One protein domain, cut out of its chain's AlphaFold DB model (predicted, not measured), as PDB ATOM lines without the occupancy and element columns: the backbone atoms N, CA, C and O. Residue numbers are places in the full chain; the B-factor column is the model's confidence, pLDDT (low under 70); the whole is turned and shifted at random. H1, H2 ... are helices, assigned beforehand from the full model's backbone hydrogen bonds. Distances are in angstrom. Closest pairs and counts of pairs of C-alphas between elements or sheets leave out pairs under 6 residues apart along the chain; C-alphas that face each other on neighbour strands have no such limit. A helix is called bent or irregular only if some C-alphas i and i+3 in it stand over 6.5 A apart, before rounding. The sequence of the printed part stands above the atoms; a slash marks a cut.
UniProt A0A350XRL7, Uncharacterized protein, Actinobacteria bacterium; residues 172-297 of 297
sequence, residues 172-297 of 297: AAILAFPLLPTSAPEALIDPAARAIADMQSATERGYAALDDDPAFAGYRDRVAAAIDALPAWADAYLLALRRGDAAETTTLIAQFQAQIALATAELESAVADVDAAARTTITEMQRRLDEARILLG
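What this domain is: This is residues 172 to 297 of the 297 residues of an uncharacterized protein of Actinobacteria bacterium (UniProt A0A350XRL7). Three helices run back and forth side by side as a small up-and-down bundle, and the last of them, H3, runs on far past the others as a long arm, residues 275 to 297 sticking out. H2 is in touch with both H1 and H3, while the first residues, 172 to 185, form an extended strip along the gap between H1 and H3. The printed part has 126 residues with three named helices, H1, H2 and H3 in chain order, and no named strand; the class is all helix. The whole is extended, with a radius of gyration of the C-alphas of 21.9 A and spans of 80 by 24 by 20 A, and the arm makes the length.

How they stand to each other: Residues 172 to 185 hold no named element, and H1, residues 186 to 208, follows them. A tight link of 5 residues leads to H2, residues 214 to 243. H1 and H2 are a helical hairpin: they touch, with the C-alphas of Ile 196 and Ala 234 closest at 7.0 A, and run opposite ways at a shallow tilt of 13 degrees. A tight link of 2 residues leads to H3, residues 246 to 296. H2 and H3 are a helical hairpin too: they touch, with the C-alphas of Tyr 219 and Leu 267 closest at 5.6 A, and run opposite ways at a shallow tilt of 15 degrees. H1 and H3 are apart. In H3 every O i to N i+4 pair is within hydrogen-bond range; in H1 17 of 19 are, and in H2 22 of 26.

Where its parts are: H1 begins at C-alpha 186, at (175.474, 246.808, 160.638), and is 34.2 A long. It is only just irregular: C-alphas 187 and 190 are 6.7 A apart. H2 is 43.6 A long from C-alpha 214, at (155.455, 206.070, 157.001), to C-alpha 243. It is irregular, with C-alphas 215 and 218 7.7 A apart, and has a kink of 45 degrees near residue 231. H3, the longest helix with 51 residues, measures 73.4 A and ends at C-alpha 296, at (165.178, 170.236, 168.137).

The domain as a whole: The two C-alphas farthest apart are those of Arg 243 and Gly 297, at 80.5 A; Gly 297 is the chain's last residue. Residues 275 to 297, of which 275 to 296 belong to H3, stand free. Without them the body of 103 residues spans 47 by 23 by 19 A. The printed part has no cut, and both links between helices are tight. The mean pLDDT of the printed part is 91.9, and no printed residue is under 70.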
ATOM      1  N   ALA A 172     169.992 215.776 163.567       79.75
ATOM      2  CA  ALA A 172     171.062 216.607 164.123       79.75
ATOM      3  C   ALA A 172     171.574 217.673 163.130       79.75
ATOM      4  O   ALA A 172     172.095 218.709 163.548       79.75
ATOM      5  N   ALA A 173     171.441 217.427 161.822       80.62
ATOM      6  CA  ALA A 173     171.823 218.363 160.765       80.62
ATOM      7  C   ALA A 173     170.646 219.231 160.279       80.62
ATOM      8  O   ALA A 173     170.847 220.371 159.850       80.62
ATOM      9  N   ILE A 174     169.425 218.699 160.336       85.94
ATOM     10  CA  ILE A 174     168.193 219.383 159.935       85.94
ATOM     11  C   ILE A 174     167.841 220.455 160.969       85.94
ATOM     12  O   ILE A 174     167.746 220.176 162.159       85.94
ATOM     13  N   LEU A 175     167.613 221.691 160.510       76.62
ATOM     14  CA  LEU A 175     167.263 222.826 161.369       76.62
ATOM     15  C   LEU A 175     168.312 223.108 162.463       76.62
ATOM     16  O   LEU A 175     167.977 223.617 163.535       76.62
ATOM     17  N   ALA A 176     169.588 222.811 162.187       84.62
ATOM     18  CA  ALA A 176     170.709 223.132 163.064       84.62
ATOM     19  C   ALA A 176     170.842 224.657 163.227       84.62
ATOM     20  O   ALA A 176     171.488 225.344 162.432       84.62
ATOM     21  N   PHE A 177     170.175 225.189 164.250       83.88
ATOM     22  CA  PHE A 177     169.978 226.620 164.405       83.88
ATOM     23  C   PHE A 177     171.282 227.341 164.765       83.88
ATOM     24  O   PHE A 177     171.882 227.035 165.802       83.88
ATOM     25  N   PRO A 178     171.731 228.317 163.956       86.31
ATOM     26  CA  PRO A 178     172.918 229.085 164.273       86.31
ATOM     27  C   PRO A 178     172.671 229.992 165.483       86.31
ATOM     28  O   PRO A 178     171.549 230.399 165.783       86.31
ATOM     29  N   LEU A 179     173.752 230.363 166.167       85.75
ATOM     30  CA  LEU A 179     173.695 231.402 167.191       85.75
ATOM     31  C   LEU A 179     173.442 232.753 166.516       85.75
ATOM     32  O   LEU A 179     174.348 233.343 165.925       85.75
ATOM     33  N   LEU A 180     172.201 233.225 166.597       86.88
ATOM     34  CA  LEU A 180     171.766 234.474 165.984       86.88
ATOM     35  C   LEU A 180     171.739 235.629 166.995       86.88
ATOM     36  O   LEU A 180     171.267 235.453 168.122       86.88
ATOM     37  N   PRO A 181     172.224 236.827 166.619       86.88
ATOM     38  CA  PRO A 181     172.160 237.994 167.487       86.88
ATOM     39  C   PRO A 181     170.721 238.509 167.644       86.88
ATOM     40  O   PRO A 181     169.950 238.554 166.690       86.88
ATOM     41  N   THR A 182     170.370 238.982 168.838       84.94
ATOM     42  CA  THR A 182     169.119 239.731 169.093       84.94
ATOM     43  C   THR A 182     169.286 241.234 168.860       84.94
ATOM     44  O   THR A 182     168.326 241.989 168.791       84.94
ATOM     45  N   SER A 183     170.524 241.704 168.741       81.00
ATOM     46  CA  SER A 183     170.861 243.066 168.336       81.00
ATOM     47  C   SER A 183     172.241 243.036 167.695       81.00
ATOM     48  O   SER A 183     173.127 242.314 168.157       81.00
ATOM     49  N   ALA A 184     172.421 243.770 166.602       79.00
ATOM     50  CA  ALA A 184     173.654 243.727 165.834       79.00
ATOM     51  C   ALA A 184     173.997 245.115 165.276       79.00
ATOM     52  O   ALA A 184     173.114 245.779 164.732       79.00
ATOM     53  N   PRO A 185     175.265 245.557 165.358       79.56
ATOM     54  CA  PRO A 185     175.754 246.608 164.476       79.56
ATOM     55  C   PRO A 185     175.701 246.130 163.018       79.56
ATOM     56  O   PRO A 185     175.766 244.931 162.747       79.56
ATOM     57  N   GLU A 186     175.646 247.073 162.076       76.50
ATOM     58  CA  GLU A 186     175.474 246.808 160.638       76.50
ATOM     59  C   GLU A 186     176.472 245.767 160.085       76.50
ATOM     60  O   GLU A 186     176.099 244.894 159.307       76.50
ATOM     61  N   ALA A 187     177.709 245.765 160.595       79.50
ATOM     62  CA  ALA A 187     178.764 244.817 160.224       79.50
ATOM     63  C   ALA A 187     178.480 243.335 160.569       79.50
ATOM     64  O   ALA A 187     179.168 242.456 160.055       79.50
ATOM     65  N   LEU A 188     177.508 243.037 161.441       81.25
ATOM     66  CA  LEU A 188     177.130 241.667 161.823       81.25
ATOM     67  C   LEU A 188     175.869 241.154 161.104       81.25
ATOM     68  O   LEU A 188     175.526 239.981 161.256       81.25
ATOM     69  N   ILE A 189     175.215 241.983 160.283       86.44
ATOM     70  CA  ILE A 189     174.011 241.592 159.532       86.44
ATOM     71  C   ILE A 189     174.360 240.610 158.404       86.44
ATOM     72  O   ILE A 189     173.698 239.583 158.272       86.44
ATOM     73  N   ASP A 190     175.422 240.869 157.637       87.44
ATOM     74  CA  ASP A 190     175.867 239.969 156.559       87.44
ATOM     75  C   ASP A 190     176.329 238.593 157.084       87.44
ATOM     76  O   ASP A 190     175.915 237.573 156.523       87.44
ATOM     77  N   PRO A 191     177.116 238.501 158.182       89.88
ATOM     78  CA  PRO A 191     177.381 237.226 158.849       89.88
ATOM     79  C   PRO A 191     176.117 236.467 159.272       89.88
ATOM     80  O   PRO A 191     176.052 235.255 159.070       89.88
ATOM     81  N   ALA A 192     175.112 237.156 159.825       88.69
ATOM     82  CA  ALA A 192     173.853 236.524 160.224       88.69
ATOM     83  C   ALA A 192     173.073 235.996 159.010       88.69
ATOM     84  O   ALA A 192     172.611 234.857 159.024       88.69
ATOM     85  N   ALA A 193     172.991 236.779 157.929       90.62
ATOM     86  CA  ALA A 193     172.355 236.357 156.683       90.62
ATOM     87  C   ALA A 193     173.041 235.120 156.082       90.62
ATOM     88  O   ALA A 193     172.368 234.177 155.666       90.62
ATOM     89  N   ARG A 194     174.379 235.085 156.094       92.75
ATOM     90  CA  ARG A 194     175.145 233.921 155.634       92.75
ATOM     91  C   ARG A 194     174.891 232.685 156.495       92.75
ATOM     92  O   ARG A 194     174.660 231.619 155.941       92.75
ATOM     93  N   ALA A 195     174.880 232.826 157.821       92.06
ATOM     94  CA  ALA A 195     174.601 231.711 158.725       92.06
ATOM     95  C   ALA A 195     173.196 231.117 158.505       92.06
ATOM     96  O   ALA A 195     173.031 229.900 158.541       92.06
ATOM     97  N   ILE A 196     172.196 231.963 158.230       92.69
ATOM     98  CA  ILE A 196     170.837 231.516 157.891       92.69
ATOM     99  C   ILE A 196     170.820 230.779 156.546       92.69
ATOM    100  O   ILE A 196     170.212 229.716 156.451       92.69
ATOM    101  N   ALA A 197     171.517 231.290 155.527       92.12
ATOM    102  CA  ALA A 197     171.620 230.624 154.227       92.12
ATOM    103  C   ALA A 197     172.339 229.264 154.317       92.12
ATOM    104  O   ALA A 197     171.904 228.287 153.706       92.12
ATOM    105  N   ASP A 198     173.404 229.177 155.118       92.00
ATOM    106  CA  ASP A 198     174.129 227.929 155.369       92.00
ATOM    107  C   ASP A 198     173.232 226.912 156.103       92.00
ATOM    108  O   ASP A 198     173.180 225.742 155.712       92.00
ATOM    109  N   MET A 199     172.467 227.357 157.110       92.00
ATOM    110  CA  MET A 199     171.462 226.537 157.801       92.00
ATOM    111  C   MET A 199     170.373 226.048 156.840       92.00
ATOM    112  O   MET A 199     170.022 224.868 156.878       92.00
ATOM    113  N   GLN A 200     169.850 226.919 155.973       92.25
ATOM    114  CA  GLN A 200     168.844 226.555 154.976       92.25
ATOM    115  C   GLN A 200     169.369 225.452 154.057       92.25
ATOM    116  O   GLN A 200     168.756 224.395 153.938       92.25
ATOM    117  N   SER A 201     170.555 225.655 153.478       91.62
ATOM    118  CA  SER A 201     171.173 224.677 152.582       91.62
ATOM    119  C   SER A 201     171.493 223.350 153.281       91.62
ATOM    120  O   SER A 201     171.386 222.283 152.673       91.62
ATOM    121  N   ALA A 202     171.911 223.382 154.550       90.56
ATOM    122  CA  ALA A 202     172.115 222.170 155.342       90.56
ATOM    123  C   ALA A 202     170.791 221.442 155.620       90.56
ATOM    124  O   ALA A 202     170.726 220.225 155.465       90.56
ATOM    125  N   THR A 203     169.737 222.189 155.952       91.62
ATOM    126  CA  THR A 203     168.401 221.651 156.238       91.62
ATOM    127  C   THR A 203     167.784 221.004 155.001       91.62
ATOM    128  O   THR A 203     167.322 219.873 155.084       91.62
ATOM    129  N   GLU A 204     167.838 221.664 153.843       91.50
ATOM    130  CA  GLU A 204     167.331 221.122 152.576       91.50
ATOM    131  C   GLU A 204     168.071 219.840 152.168       91.50
ATOM    132  O   GLU A 204     167.444 218.852 151.788       91.50
ATOM    133  N   ARG A 205     169.407 219.817 152.300       90.44
ATOM    134  CA  ARG A 205     170.208 218.611 152.028       90.44
ATOM    135  C   ARG A 205     169.912 217.483 153.011       90.44
ATOM    136  O   ARG A 205     169.838 216.335 152.585       90.44
ATOM    137  N   GLY A 206     169.761 217.802 154.296       89.19
ATOM    138  CA  GLY A 206     169.410 216.830 155.329       89.19
ATOM    139  C   GLY A 206     168.030 216.227 155.084       89.19
ATOM    140  O   GLY A 206     167.889 215.010 155.091       89.19
ATOM    141  N   TYR A 207     167.037 217.063 154.776       92.00
ATOM    142  CA  TYR A 207     165.678 216.620 154.472       92.00
ATOM    143  C   TYR A 207     165.613 215.749 153.212       92.00
ATOM    144  O   TYR A 207     164.967 214.707 153.223       92.00
ATOM    145  N   ALA A 208     166.327 216.122 152.147       89.81
ATOM    146  CA  ALA A 208     166.386 215.332 150.915       89.81
ATOM    147  C   ALA A 208     167.061 213.957 151.090       89.81
ATOM    148  O   ALA A 208     166.903 213.092 150.231       89.81
ATOM    149  N   ALA A 209     167.827 213.766 152.168       87.75
ATOM    150  CA  ALA A 209     168.459 212.496 152.512       87.75
ATOM    151  C   ALA A 209     167.588 211.604 153.417       87.75
ATOM    152  O   ALA A 209     168.001 210.484 153.711       87.75
ATOM    153  N   LEU A 210     166.423 212.081 153.875       89.25
ATOM    154  CA  LEU A 210     165.498 211.279 154.676       89.25
ATOM    155  C   LEU A 210     164.776 210.237 153.815       89.25
ATOM    156  O   LEU A 210     164.334 210.526 152.702       89.25
ATOM    157  N   ASP A 211     164.606 209.041 154.376       88.19
ATOM    158  CA  ASP A 211     163.822 207.968 153.766       88.19
ATOM    159  C   ASP A 211     162.308 208.275 153.834       88.19
ATOM    160  O   ASP A 211     161.833 208.990 154.719       88.19
ATOM    161  N   ASP A 212     161.522 207.703 152.915       90.19
ATOM    162  CA  ASP A 212     160.058 207.885 152.848       90.19
ATOM    163  C   ASP A 212     159.296 206.919 153.780       90.19
ATOM    164  O   ASP A 212     158.318 206.286 153.388       90.19
ATOM    165  N   ASP A 213     159.777 206.761 155.015       91.38
ATOM    166  CA  ASP A 213     159.195 205.830 155.985       91.38
ATOM    167  C   ASP A 213     157.873 206.386 156.565       91.38
ATOM    168  O   ASP A 213     157.868 207.486 157.138       91.38
ATOM    169  N   PRO A 214     156.745 205.649 156.459       92.19
ATOM    170  CA  PRO A 214     155.455 206.070 157.001       92.19
ATOM    171  C   PRO A 214     155.458 206.364 158.506       92.19
ATOM    172  O   PRO A 214     154.695 207.226 158.944       92.19
ATOM    173  N   ALA A 215     156.301 205.690 159.297       92.62
ATOM    174  CA  ALA A 215     156.399 205.923 160.740       92.62
ATOM    175  C   ALA A 215     156.885 207.348 161.063       92.62
ATOM    176  O   ALA A 215     156.516 207.919 162.087       92.62
ATOM    177  N   PHE A 216     157.655 207.955 160.153       95.12
ATOM    178  CA  PHE A 216     158.252 209.283 160.309       95.12
ATOM    179  C   PHE A 216     157.564 210.362 159.459       95.12
ATOM    180  O   PHE A 216     158.056 211.491 159.385       95.12
ATOM    181  N   ALA A 217     156.417 210.056 158.842       94.19
ATOM    182  CA  ALA A 217     155.692 210.990 157.979       94.19
ATOM    183  C   ALA A 217     155.348 212.307 158.697       94.19
ATOM    184  O   ALA A 217     155.593 213.376 158.149       94.19
ATOM    185  N   GLY A 218     154.885 212.248 159.953       92.88
ATOM    186  CA  GLY A 218     154.566 213.451 160.735       92.88
ATOM    187  C   GLY A 218     155.773 214.376 160.934       92.88
ATOM    188  O   GLY A 218     155.694 215.569 160.637       92.88
ATOM    189  N   TYR A 219     156.918 213.810 161.334       94.12
ATOM    190  CA  TYR A 219     158.176 214.553 161.455       94.12
ATOM    191  C   TYR A 219     158.590 215.176 160.115       94.12
ATOM    192  O   TYR A 219     158.936 216.358 160.054       94.12
ATOM    193  N   ARG A 220     158.517 214.405 159.024       94.38
ATOM    194  CA  ARG A 220     158.869 214.883 157.683       94.38
ATOM    195  C   ARG A 220     157.951 215.999 157.195       94.38
ATOM    196  O   ARG A 220     158.459 216.979 156.654       94.38
ATOM    197  N   ASP A 221     156.648 215.893 157.416       94.38
ATOM    198  CA  ASP A 221     155.678 216.930 157.059       94.38
ATOM    199  C   ASP A 221     155.947 218.223 157.837       94.38
ATOM    200  O   ASP A 221     155.915 219.321 157.274       94.38
ATOM    201  N   ARG A 222     156.288 218.111 159.127       93.56
ATOM    202  CA  ARG A 222     156.651 219.268 159.949       93.56
ATOM    203  C   ARG A 222     157.945 219.928 159.489       93.56
ATOM    204  O   ARG A 222     158.001 221.155 159.419       93.56
ATOM    205  N   VAL A 223     158.977 219.145 159.175       93.56
ATOM    206  CA  VAL A 223     160.239 219.681 158.644       93.56
ATOM    207  C   VAL A 223     160.015 220.333 157.280       93.56
ATOM    208  O   VAL A 223     160.514 221.433 157.064       93.56
ATOM    209  N   ALA A 224     159.223 219.723 156.395       93.75
ATOM    210  CA  ALA A 224     158.867 220.311 155.106       93.75
ATOM    211  C   ALA A 224     158.166 221.666 155.282       93.75
ATOM    212  O   ALA A 224     158.591 222.662 154.702       93.75
ATOM    213  N   ALA A 225     157.168 221.739 156.168       93.31
ATOM    214  CA  ALA A 225     156.486 222.991 156.484       93.31
ATOM    215  C   ALA A 225     157.437 224.052 157.074       93.31
ATOM    216  O   ALA A 225     157.298 225.243 156.785       93.31
ATOM    217  N   ALA A 226     158.418 223.641 157.885       91.69
ATOM    218  CA  ALA A 226     159.438 224.539 158.422       91.69
ATOM    219  C   ALA A 226     160.402 225.050 157.337       91.69
ATOM    220  O   ALA A 226     160.755 226.230 157.359       91.69
ATOM    221  N   ILE A 227     160.794 224.199 156.381       92.81
ATOM    222  CA  ILE A 227     161.608 224.577 155.213       92.81
ATOM    223  C   ILE A 227     160.849 225.587 154.346       92.81
ATOM    224  O   ILE A 227     161.402 226.634 154.016       92.81
ATOM    225  N   ASP A 228     159.573 225.331 154.053       94.06
ATOM    226  CA  ASP A 228     158.734 226.227 153.247       94.06
ATOM    227  C   ASP A 228     158.540 227.604 153.910       94.06
ATOM    228  O   ASP A 228     158.482 228.634 153.233       94.06
ATOM    229  N   ALA A 229     158.469 227.645 155.244       93.12
ATOM    230  CA  ALA A 229     158.340 228.882 156.015       93.12
ATOM    231  C   ALA A 229     159.674 229.629 156.226       93.12
ATOM    232  O   ALA A 229     159.665 230.810 156.593       93.12
ATOM    233  N   LEU A 230     160.816 228.967 156.001       92.75
ATOM    234  CA  LEU A 230     162.145 229.481 156.332       92.75
ATOM    235  C   LEU A 230     162.493 230.809 155.635       92.75
ATOM    236  O   LEU A 230     162.972 231.710 156.328       92.75
ATOM    237  N   PRO A 231     162.239 230.998 154.322       93.69
ATOM    238  CA  PRO A 231     162.596 232.242 153.639       93.69
ATOM    239  C   PRO A 231     161.849 233.452 154.208       93.69
ATOM    240  O   PRO A 231     162.448 234.493 154.468       93.69
ATOM    241  N   ALA A 232     160.550 233.295 154.480       95.12
ATOM    242  CA  ALA A 232     159.729 234.361 155.049       95.12
ATOM    243  C   ALA A 232     160.178 234.728 156.472       95.12
ATOM    244  O   ALA A 232     160.230 235.908 156.827       95.12
ATOM    245  N   TRP A 233     160.534 233.726 157.281       95.88
ATOM    246  CA  TRP A 233     161.101 233.951 158.609       95.88
ATOM    247  C   TRP A 233     162.466 234.660 158.539       95.88
ATOM    248  O   TRP A 233     162.693 235.613 159.286       95.88
ATOM    249  N   ALA A 234     163.348 234.247 157.622       94.62
ATOM    250  CA  ALA A 234     164.674 234.836 157.439       94.62
ATOM    251  C   ALA A 234     164.590 236.321 157.057       94.62
ATOM    252  O   ALA A 234     165.274 237.157 157.652       94.62
ATOM    253  N   ASP A 235     163.706 236.660 156.115       95.56
ATOM    254  CA  ASP A 235     163.461 238.041 155.696       95.56
ATOM    255  C   ASP A 235     162.938 238.902 156.852       95.56
ATOM    256  O   ASP A 235     163.435 240.012 157.073       95.56
ATOM    257  N   ALA A 236     161.976 238.386 157.626       96.31
ATOM    258  CA  ALA A 236     161.437 239.077 158.795       96.31
ATOM    259  C   ALA A 236     162.518 239.321 159.860       96.31
ATOM    260  O   ALA A 236     162.652 240.437 160.364       96.31
ATOM    261  N   TYR A 237     163.341 238.308 160.151       95.44
ATOM    262  CA  TYR A 237     164.421 238.408 161.131       95.44
ATOM    263  C   TYR A 237     165.490 239.423 160.707       95.44
ATOM    264  O   TYR A 237     165.850 240.304 161.491       95.44
ATOM    265  N   LEU A 238     165.970 239.359 159.461       94.25
ATOM    266  CA  LEU A 238     166.985 240.290 158.957       94.25
ATOM    267  C   LEU A 238     166.453 241.727 158.872       94.25
ATOM    268  O   LEU A 238     167.199 242.679 159.115       94.25
ATOM    269  N   LEU A 239     165.168 241.907 158.554       94.75
ATOM    270  CA  LEU A 239     164.518 243.215 158.560       94.75
ATOM    271  C   LEU A 239     164.402 243.794 159.976       94.75
ATOM    272  O   LEU A 239     164.736 244.964 160.175       94.75
ATOM    273  N   ALA A 240     163.975 242.987 160.950       94.12
ATOM    274  CA  ALA A 240     163.921 243.377 162.357       94.12
ATOM    275  C   ALA A 240     165.318 243.749 162.883       94.12
ATOM    276  O   ALA A 240     165.496 244.794 163.514       94.12
ATOM    277  N   LEU A 241     166.337 242.961 162.521       93.44
ATOM    278  CA  LEU A 241     167.729 243.217 162.887       93.44
ATOM    279  C   LEU A 241     168.240 244.543 162.300       93.44
ATOM    280  O   LEU A 241     168.827 245.344 163.025       93.44
ATOM    281  N   ARG A 242     167.952 244.827 161.020       92.38
ATOM    282  CA  ARG A 242     168.290 246.109 160.363       92.38
ATOM    283  C   ARG A 242     167.603 247.313 161.004       92.38
ATOM    284  O   ARG A 242     168.165 248.404 161.003       92.38
ATOM    285  N   ARG A 243     166.390 247.137 161.531       93.12
ATOM    286  CA  ARG A 243     165.639 248.191 162.235       93.12
ATOM    287  C   ARG A 243     166.103 248.400 163.677       93.12
ATOM    288  O   ARG A 243     165.670 249.362 164.305       93.12
ATOM    289  N   GLY A 244     166.963 247.523 164.197       90.75
ATOM    290  CA  GLY A 244     167.350 247.519 165.605       90.75
ATOM    291  C   GLY A 244     166.217 247.093 166.544       90.75
ATOM    292  O   GLY A 244     166.263 247.423 167.729       90.75
ATOM    293  N   ASP A 245     165.204 246.377 166.041       94.38
ATOM    294  CA  ASP A 245     164.088 245.890 166.852       94.38
ATOM    295  C   ASP A 245     164.479 244.597 167.584       94.38
ATOM    296  O   ASP A 245     164.253 243.468 167.136       94.38
ATOM    297  N   ALA A 246     165.124 244.769 168.737       93.25
ATOM    298  CA  ALA A 246     165.564 243.650 169.562       93.25
ATOM    299  C   ALA A 246     164.400 242.806 170.111       93.25
ATOM    300  O   ALA A 246     164.573 241.614 170.379       93.25
ATOM    301  N   ALA A 247     163.214 243.398 170.287       95.38
ATOM    302  CA  ALA A 247     162.044 242.669 170.760       95.38
ATOM    303  C   ALA A 247     161.525 241.724 169.668       95.38
ATOM    304  O   ALA A 247     161.360 240.530 169.926       95.38
ATOM    305  N   GLU A 248     161.355 242.229 168.442       95.44
ATOM    306  CA  GLU A 248     160.891 241.436 167.300       95.44
ATOM    307  C   GLU A 248     161.875 240.308 166.950       95.44
ATOM    308  O   GLU A 248     161.469 239.152 166.830       95.44
ATOM    309  N   THR A 249     163.182 240.594 166.880       94.12
ATOM    310  CA  THR A 249     164.211 239.560 166.638       94.12
ATOM    311  C   THR A 249     164.205 238.462 167.708       94.12
ATOM    312  O   THR A 249     164.280 237.281 167.371       94.12
ATOM    313  N   THR A 250     164.062 238.819 168.991       94.88
ATOM    314  CA  THR A 250     163.968 237.847 170.095       94.88
ATOM    315  C   THR A 250     162.721 236.975 169.959       94.88
ATOM    316  O   THR A 250     162.800 235.757 170.131       94.88
ATOM    317  N   THR A 251     161.575 237.566 169.610       96.62
ATOM    318  CA  THR A 251     160.341 236.816 169.345       96.62
ATOM    319  C   THR A 251     160.505 235.852 168.169       96.62
ATOM    320  O   THR A 251     160.120 234.691 168.295       96.62
ATOM    321  N   LEU A 252     161.111 236.285 167.062       95.81
ATOM    322  CA  LEU A 252     161.331 235.445 165.880       95.81
ATOM    323  C   LEU A 252     162.283 234.276 166.162       95.81
ATOM    324  O   LEU A 252     162.020 233.159 165.715       95.81
ATOM    325  N   ILE A 253     163.353 234.506 166.933       94.69
ATOM    326  CA  ILE A 253     164.258 233.440 167.391       94.69
ATOM    327  C   ILE A 253     163.492 232.430 168.254       94.69
ATOM    328  O   ILE A 253     163.566 231.229 168.000       94.69
ATOM    329  N   ALA A 254     162.718 232.902 169.234       94.75
ATOM    330  CA  ALA A 254     161.954 232.029 170.125       94.75
ATOM    331  C   ALA A 254     160.892 231.207 169.374       94.75
ATOM    332  O   ALA A 254     160.711 230.024 169.657       94.75
ATOM    333  N   GLN A 255     160.212 231.806 168.392       94.38
ATOM    334  CA  GLN A 255     159.248 231.105 167.539       94.38
ATOM    335  C   GLN A 255     159.914 229.991 166.726       94.38
ATOM    336  O   GLN A 255     159.376 228.888 166.655       94.38
ATOM    337  N   PHE A 256     161.091 230.252 166.153       92.12
ATOM    338  CA  PHE A 256     161.819 229.240 165.394       92.12
ATOM    339  C   PHE A 256     162.327 228.106 166.289       92.12
ATOM    340  O   PHE A 256     162.138 226.933 165.977       92.12
ATOM    341  N   GLN A 257     162.881 228.439 167.457       92.88
ATOM    342  CA  GLN A 257     163.288 227.449 168.457       92.88
ATOM    343  C   GLN A 257     162.113 226.586 168.933       92.88
ATOM    344  O   GLN A 257     162.283 225.385 169.137       92.88
ATOM    345  N   ALA A 258     160.912 227.160 169.060       92.69
ATOM    346  CA  ALA A 258     159.709 226.397 169.370       92.69
ATOM    347  C   ALA A 258     159.338 225.409 168.247       92.69
ATOM    348  O   ALA A 258     158.931 224.290 168.546       92.69
ATOM    349  N   GLN A 259     159.516 225.777 166.972       91.50
ATOM    350  CA  GLN A 259     159.300 224.852 165.849       91.50
ATOM    351  C   GLN A 259     160.306 223.701 165.846       91.50
ATOM    352  O   GLN A 259     159.906 222.554 165.658       91.50
ATOM    353  N   ILE A 260     161.584 223.984 166.123       91.00
ATOM    354  CA  ILE A 260     162.611 222.944 166.276       91.00
ATOM    355  C   ILE A 260     162.229 221.996 167.409       91.00
ATOM    356  O   ILE A 260     162.201 220.789 167.204       91.00
ATOM    357  N   ALA A 261     161.871 222.530 168.579       91.56
ATOM    358  CA  ALA A 261     161.483 221.715 169.726       91.56
ATOM    359  C   ALA A 261     160.272 220.816 169.421       91.56
ATOM    360  O   ALA A 261     160.248 219.662 169.843       91.56
ATOM    361  N   LEU A 262     159.289 221.318 168.665       92.56
ATOM    362  CA  LEU A 262     158.146 220.522 168.211       92.56
ATOM    363  C   LEU A 262     158.562 219.422 167.225       92.56
ATOM    364  O   LEU A 262     158.102 218.294 167.363       92.56
ATOM    365  N   ALA A 263     159.438 219.722 166.261       92.25
ATOM    366  CA  ALA A 263     159.957 218.728 165.321       92.25
ATOM    367  C   ALA A 263     160.772 217.639 166.024       92.25
ATOM    368  O   ALA A 263     160.574 216.456 165.756       92.25
ATOM    369  N   THR A 264     161.625 218.012 166.979       92.25
ATOM    370  CA  THR A 264     162.350 217.053 167.816       92.25
ATOM    371  C   THR A 264     161.388 216.196 168.636       92.25
ATOM    372  O   THR A 264     161.554 214.985 168.683       92.25
ATOM    373  N   ALA A 265     160.356 216.786 169.245       92.88
ATOM    374  CA  ALA A 265     159.378 216.024 170.020       92.88
ATOM    375  C   ALA A 265     158.610 215.002 169.161       92.88
ATOM    376  O   ALA A 265     158.368 213.887 169.617       92.88
ATOM    377  N   GLU A 266     158.247 215.352 167.924       94.31
ATOM    378  CA  GLU A 266     157.603 214.411 167.000       94.31
ATOM    379  C   GLU A 266     158.531 213.287 166.553       94.31
ATOM    380  O   GLU A 266     158.100 212.136 166.508       94.31
ATOM    381  N   LEU A 267     159.798 213.599 166.269       94.62
ATOM    382  CA  LEU A 267     160.797 212.582 165.959       94.62
ATOM    383  C   LEU A 267     160.958 211.599 167.120       94.62
ATOM    384  O   LEU A 267     160.865 210.394 166.912       94.62
ATOM    385  N   GLU A 268     161.164 212.103 168.337       93.88
ATOM    386  CA  GLU A 268     161.334 211.256 169.521       93.88
ATOM    387  C   GLU A 268     160.074 210.436 169.825       93.88
ATOM    388  O   GLU A 268     160.179 209.293 170.265       93.88
ATOM    389  N   SER A 269     158.882 210.970 169.538       94.94
ATOM    390  CA  SER A 269     157.635 210.204 169.627       94.94
ATOM    391  C   SER A 269     157.607 209.051 168.622       94.94
ATOM    392  O   SER A 269     157.342 207.919 169.016       94.94
ATOM    393  N   ALA A 270     157.910 209.310 167.346       95.06
ATOM    394  CA  ALA A 270     157.923 208.279 166.304       95.06
ATOM    395  C   ALA A 270     158.967 207.190 166.595       95.06
ATOM    396  O   ALA A 270     158.697 205.997 166.483       95.06
ATOM    397  N   VAL A 271     160.151 207.600 167.045       94.69
ATOM    398  CA  VAL A 271     161.207 206.703 167.518       94.69
ATOM    399  C   VAL A 271     160.727 205.843 168.689       94.69
ATOM    400  O   VAL A 271     160.959 204.635 168.690       94.69
ATOM    401  N   ALA A 272     160.066 206.436 169.685       94.19
ATOM    402  CA  ALA A 272     159.560 205.700 170.839       94.19
ATOM    403  C   ALA A 272     158.493 204.668 170.440       94.19
ATOM    404  O   ALA A 272     158.470 203.570 171.001       94.19
ATOM    405  N   ASP A 273     157.652 204.987 169.453       95.50
ATOM    406  CA  ASP A 273     156.670 204.055 168.897       95.50
ATOM    407  C   ASP A 273     157.354 202.876 168.182       95.50
ATOM    408  O   ASP A 273     156.981 201.719 168.406       95.50
ATOM    409  N   VAL A 274     158.407 203.140 167.394       95.81
ATOM    410  CA  VAL A 274     159.241 202.095 166.770       95.81
ATOM    411  C   VAL A 274     159.910 201.221 167.835       95.81
ATOM    412  O   VAL A 274     159.837 199.994 167.760       95.81
ATOM    413  N   ASP A 275     160.503 201.818 168.871       94.62
ATOM    414  CA  ASP A 275     161.136 201.087 169.974       94.62
ATOM    415  C   ASP A 275     160.118 200.232 170.760       94.62
ATOM    416  O   ASP A 275     160.426 199.118 171.198       94.62
ATOM    417  N   ALA A 276     158.883 200.711 170.935       94.38
ATOM    418  CA  ALA A 276     157.813 199.954 171.580       94.38
ATOM    419  C   ALA A 276     157.350 198.759 170.724       94.38
ATOM    420  O   ALA A 276     157.182 197.648 171.244       94.38
ATOM    421  N   ALA A 277     157.194 198.958 169.412       95.44
ATOM    422  CA  ALA A 277     156.885 197.884 168.470       95.44
ATOM    423  C   ALA A 277     158.011 196.837 168.435       95.44
ATOM    424  O   ALA A 277     157.751 195.637 168.562       95.44
ATOM    425  N   ALA A 278     159.265 197.291 168.396       95.88
ATOM    426  CA  ALA A 278     160.460 196.456 168.450       95.88
ATOM    427  C   ALA A 278     160.472 195.520 169.664       95.88
ATOM    428  O   ALA A 278     160.732 194.325 169.520       95.88
ATOM    429  N   ARG A 279     160.124 196.013 170.860       95.62
ATOM    430  CA  ARG A 279     160.035 195.179 172.076       95.62
ATOM    431  C   ARG A 279     159.010 194.048 171.947       95.62
ATOM    432  O   ARG A 279     159.243 192.944 172.448       95.62
ATOM    433  N   THR A 280     157.904 194.294 171.249       96.44
ATOM    434  CA  THR A 280     156.896 193.261 170.967       96.44
ATOM    435  C   THR A 280     157.459 192.198 170.023       96.44
ATOM    436  O   THR A 280     157.373 191.006 170.325       96.44
ATOM    437  N   THR A 281     158.115 192.615 168.935       97.06
ATOM    438  CA  THR A 281     158.775 191.707 167.981       97.06
ATOM    439  C   THR A 281     159.871 190.873 168.645       97.06
ATOM    440  O   THR A 281     159.941 189.666 168.432       97.06
ATOM    441  N   ILE A 282     160.686 191.480 169.512       96.69
ATOM    442  CA  ILE A 282     161.732 190.794 170.288       96.69
ATOM    443  C   ILE A 282     161.138 189.692 171.171       96.69
ATOM    444  O   ILE A 282     161.639 188.570 171.166       96.69
ATOM    445  N   THR A 283     160.047 189.985 171.883       96.88
ATOM    446  CA  THR A 283     159.369 189.001 172.748       96.88
ATOM    447  C   THR A 283     158.831 187.819 171.935       96.88
ATOM    448  O   THR A 283     158.971 186.661 172.328       96.88
ATOM    449  N   GLU A 284     158.248 188.096 170.770       97.00
ATOM    450  CA  GLU A 284     157.744 187.065 169.862       97.00
ATOM    451  C   GLU A 284     158.878 186.213 169.264       97.00
ATOM    452  O   GLU A 284     158.753 184.991 169.178       97.00
ATOM    453  N   MET A 285     160.013 186.824 168.911       97.44
ATOM    454  CA  MET A 285     161.201 186.087 168.470       97.44
ATOM    455  C   MET A 285     161.736 185.165 169.570       97.44
ATOM    456  O   MET A 285     162.040 184.010 169.285       97.44
ATOM    457  N   GLN A 286     161.802 185.628 170.823       97.00
ATOM    458  CA  GLN A 286     162.216 184.797 171.962       97.00
ATOM    459  C   GLN A 286     161.310 183.569 172.117       97.00
ATOM    460  O   GLN A 286     161.803 182.445 172.197       97.00
ATOM    461  N   ARG A 287     159.985 183.763 172.051       97.62
ATOM    462  CA  ARG A 287     159.007 182.665 172.097       97.62
ATOM    463  C   ARG A 287     159.257 181.630 170.994       97.62
ATOM    464  O   ARG A 287     159.245 180.431 171.260       97.62
ATOM    465  N   ARG A 288     159.510 182.079 169.763       96.25
ATOM    466  CA  ARG A 288     159.775 181.193 168.615       96.25
ATOM    467  C   ARG A 288     161.118 180.474 168.706       96.25
ATOM    468  O   ARG A 288     161.213 179.320 168.294       96.25
ATOM    469  N   LEU A 289     162.148 181.118 169.258       95.25
ATOM    470  CA  LEU A 289     163.425 180.456 169.546       95.25
ATOM    471  C   LEU A 289     163.239 179.313 170.549       95.25
ATOM    472  O   LEU A 289     163.791 178.231 170.341       95.25
ATOM    473  N   ASP A 290     162.434 179.520 171.592       96.19
ATOM    474  CA  ASP A 290     162.120 178.474 172.566       96.19
ATOM    475  C   ASP A 290     161.316 177.325 171.938       96.19
ATOM    476  O   ASP A 290     161.605 176.154 172.195       96.19
ATOM    477  N   GLU A 291     160.367 177.622 171.048       96.19
ATOM    478  CA  GLU A 291     159.644 176.595 170.284       96.19
ATOM    479  C   GLU A 291     160.577 175.798 169.365       96.19
ATOM    480  O   GLU A 291     160.549 174.565 169.376       96.19
ATOM    481  N   ALA A 292     161.460 176.473 168.624       94.56
ATOM    482  CA  ALA A 292     162.472 175.817 167.801       94.56
ATOM    483  C   ALA A 292     163.389 174.919 168.647       94.56
ATOM    484  O   ALA A 292     163.685 173.792 168.252       94.56
ATOM    485  N   ARG A 293     163.795 175.378 169.835       94.94
ATOM    486  CA  ARG A 293     164.616 174.614 170.782       94.94
ATOM    487  C   ARG A 293     163.912 173.338 171.244       94.94
ATOM    488  O   ARG A 293     164.519 172.272 171.181       94.94
ATOM    489  N   ILE A 294     162.638 173.426 171.628       95.25
ATOM    490  CA  ILE A 294     161.825 172.261 172.016       95.25
ATOM    491  C   ILE A 294     161.714 171.263 170.856       95.25
ATOM    492  O   ILE A 294     161.849 170.057 171.061       95.25
ATOM    493  N   LEU A 295     161.506 171.751 169.629       92.75
ATOM    494  CA  LEU A 295     161.394 170.911 168.430       92.75
ATOM    495  C   LEU A 295     162.715 170.227 168.044       92.75
ATOM    496  O   LEU A 295     162.699 169.167 167.419       92.75
ATOM    497  N   LEU A 296     163.860 170.812 168.406       90.50
ATOM    498  CA  LEU A 296     165.178 170.236 168.137       90.50
ATOM    499  C   LEU A 296     165.618 169.205 169.182       90.50
ATOM    500  O   LEU A 296     166.546 168.450 168.881       90.50
ATOM    501  N   GLY A 297     164.969 169.135 170.350       83.38
ATOM    502  CA  GLY A 297     165.292 168.203 171.441       83.38
ATOM    503  C   GLY A 297     166.494 168.629 172.268       83.38
ATOM    504  O   GLY A 297     167.623 168.590 171.732       83.38
TER     505      GLY A 297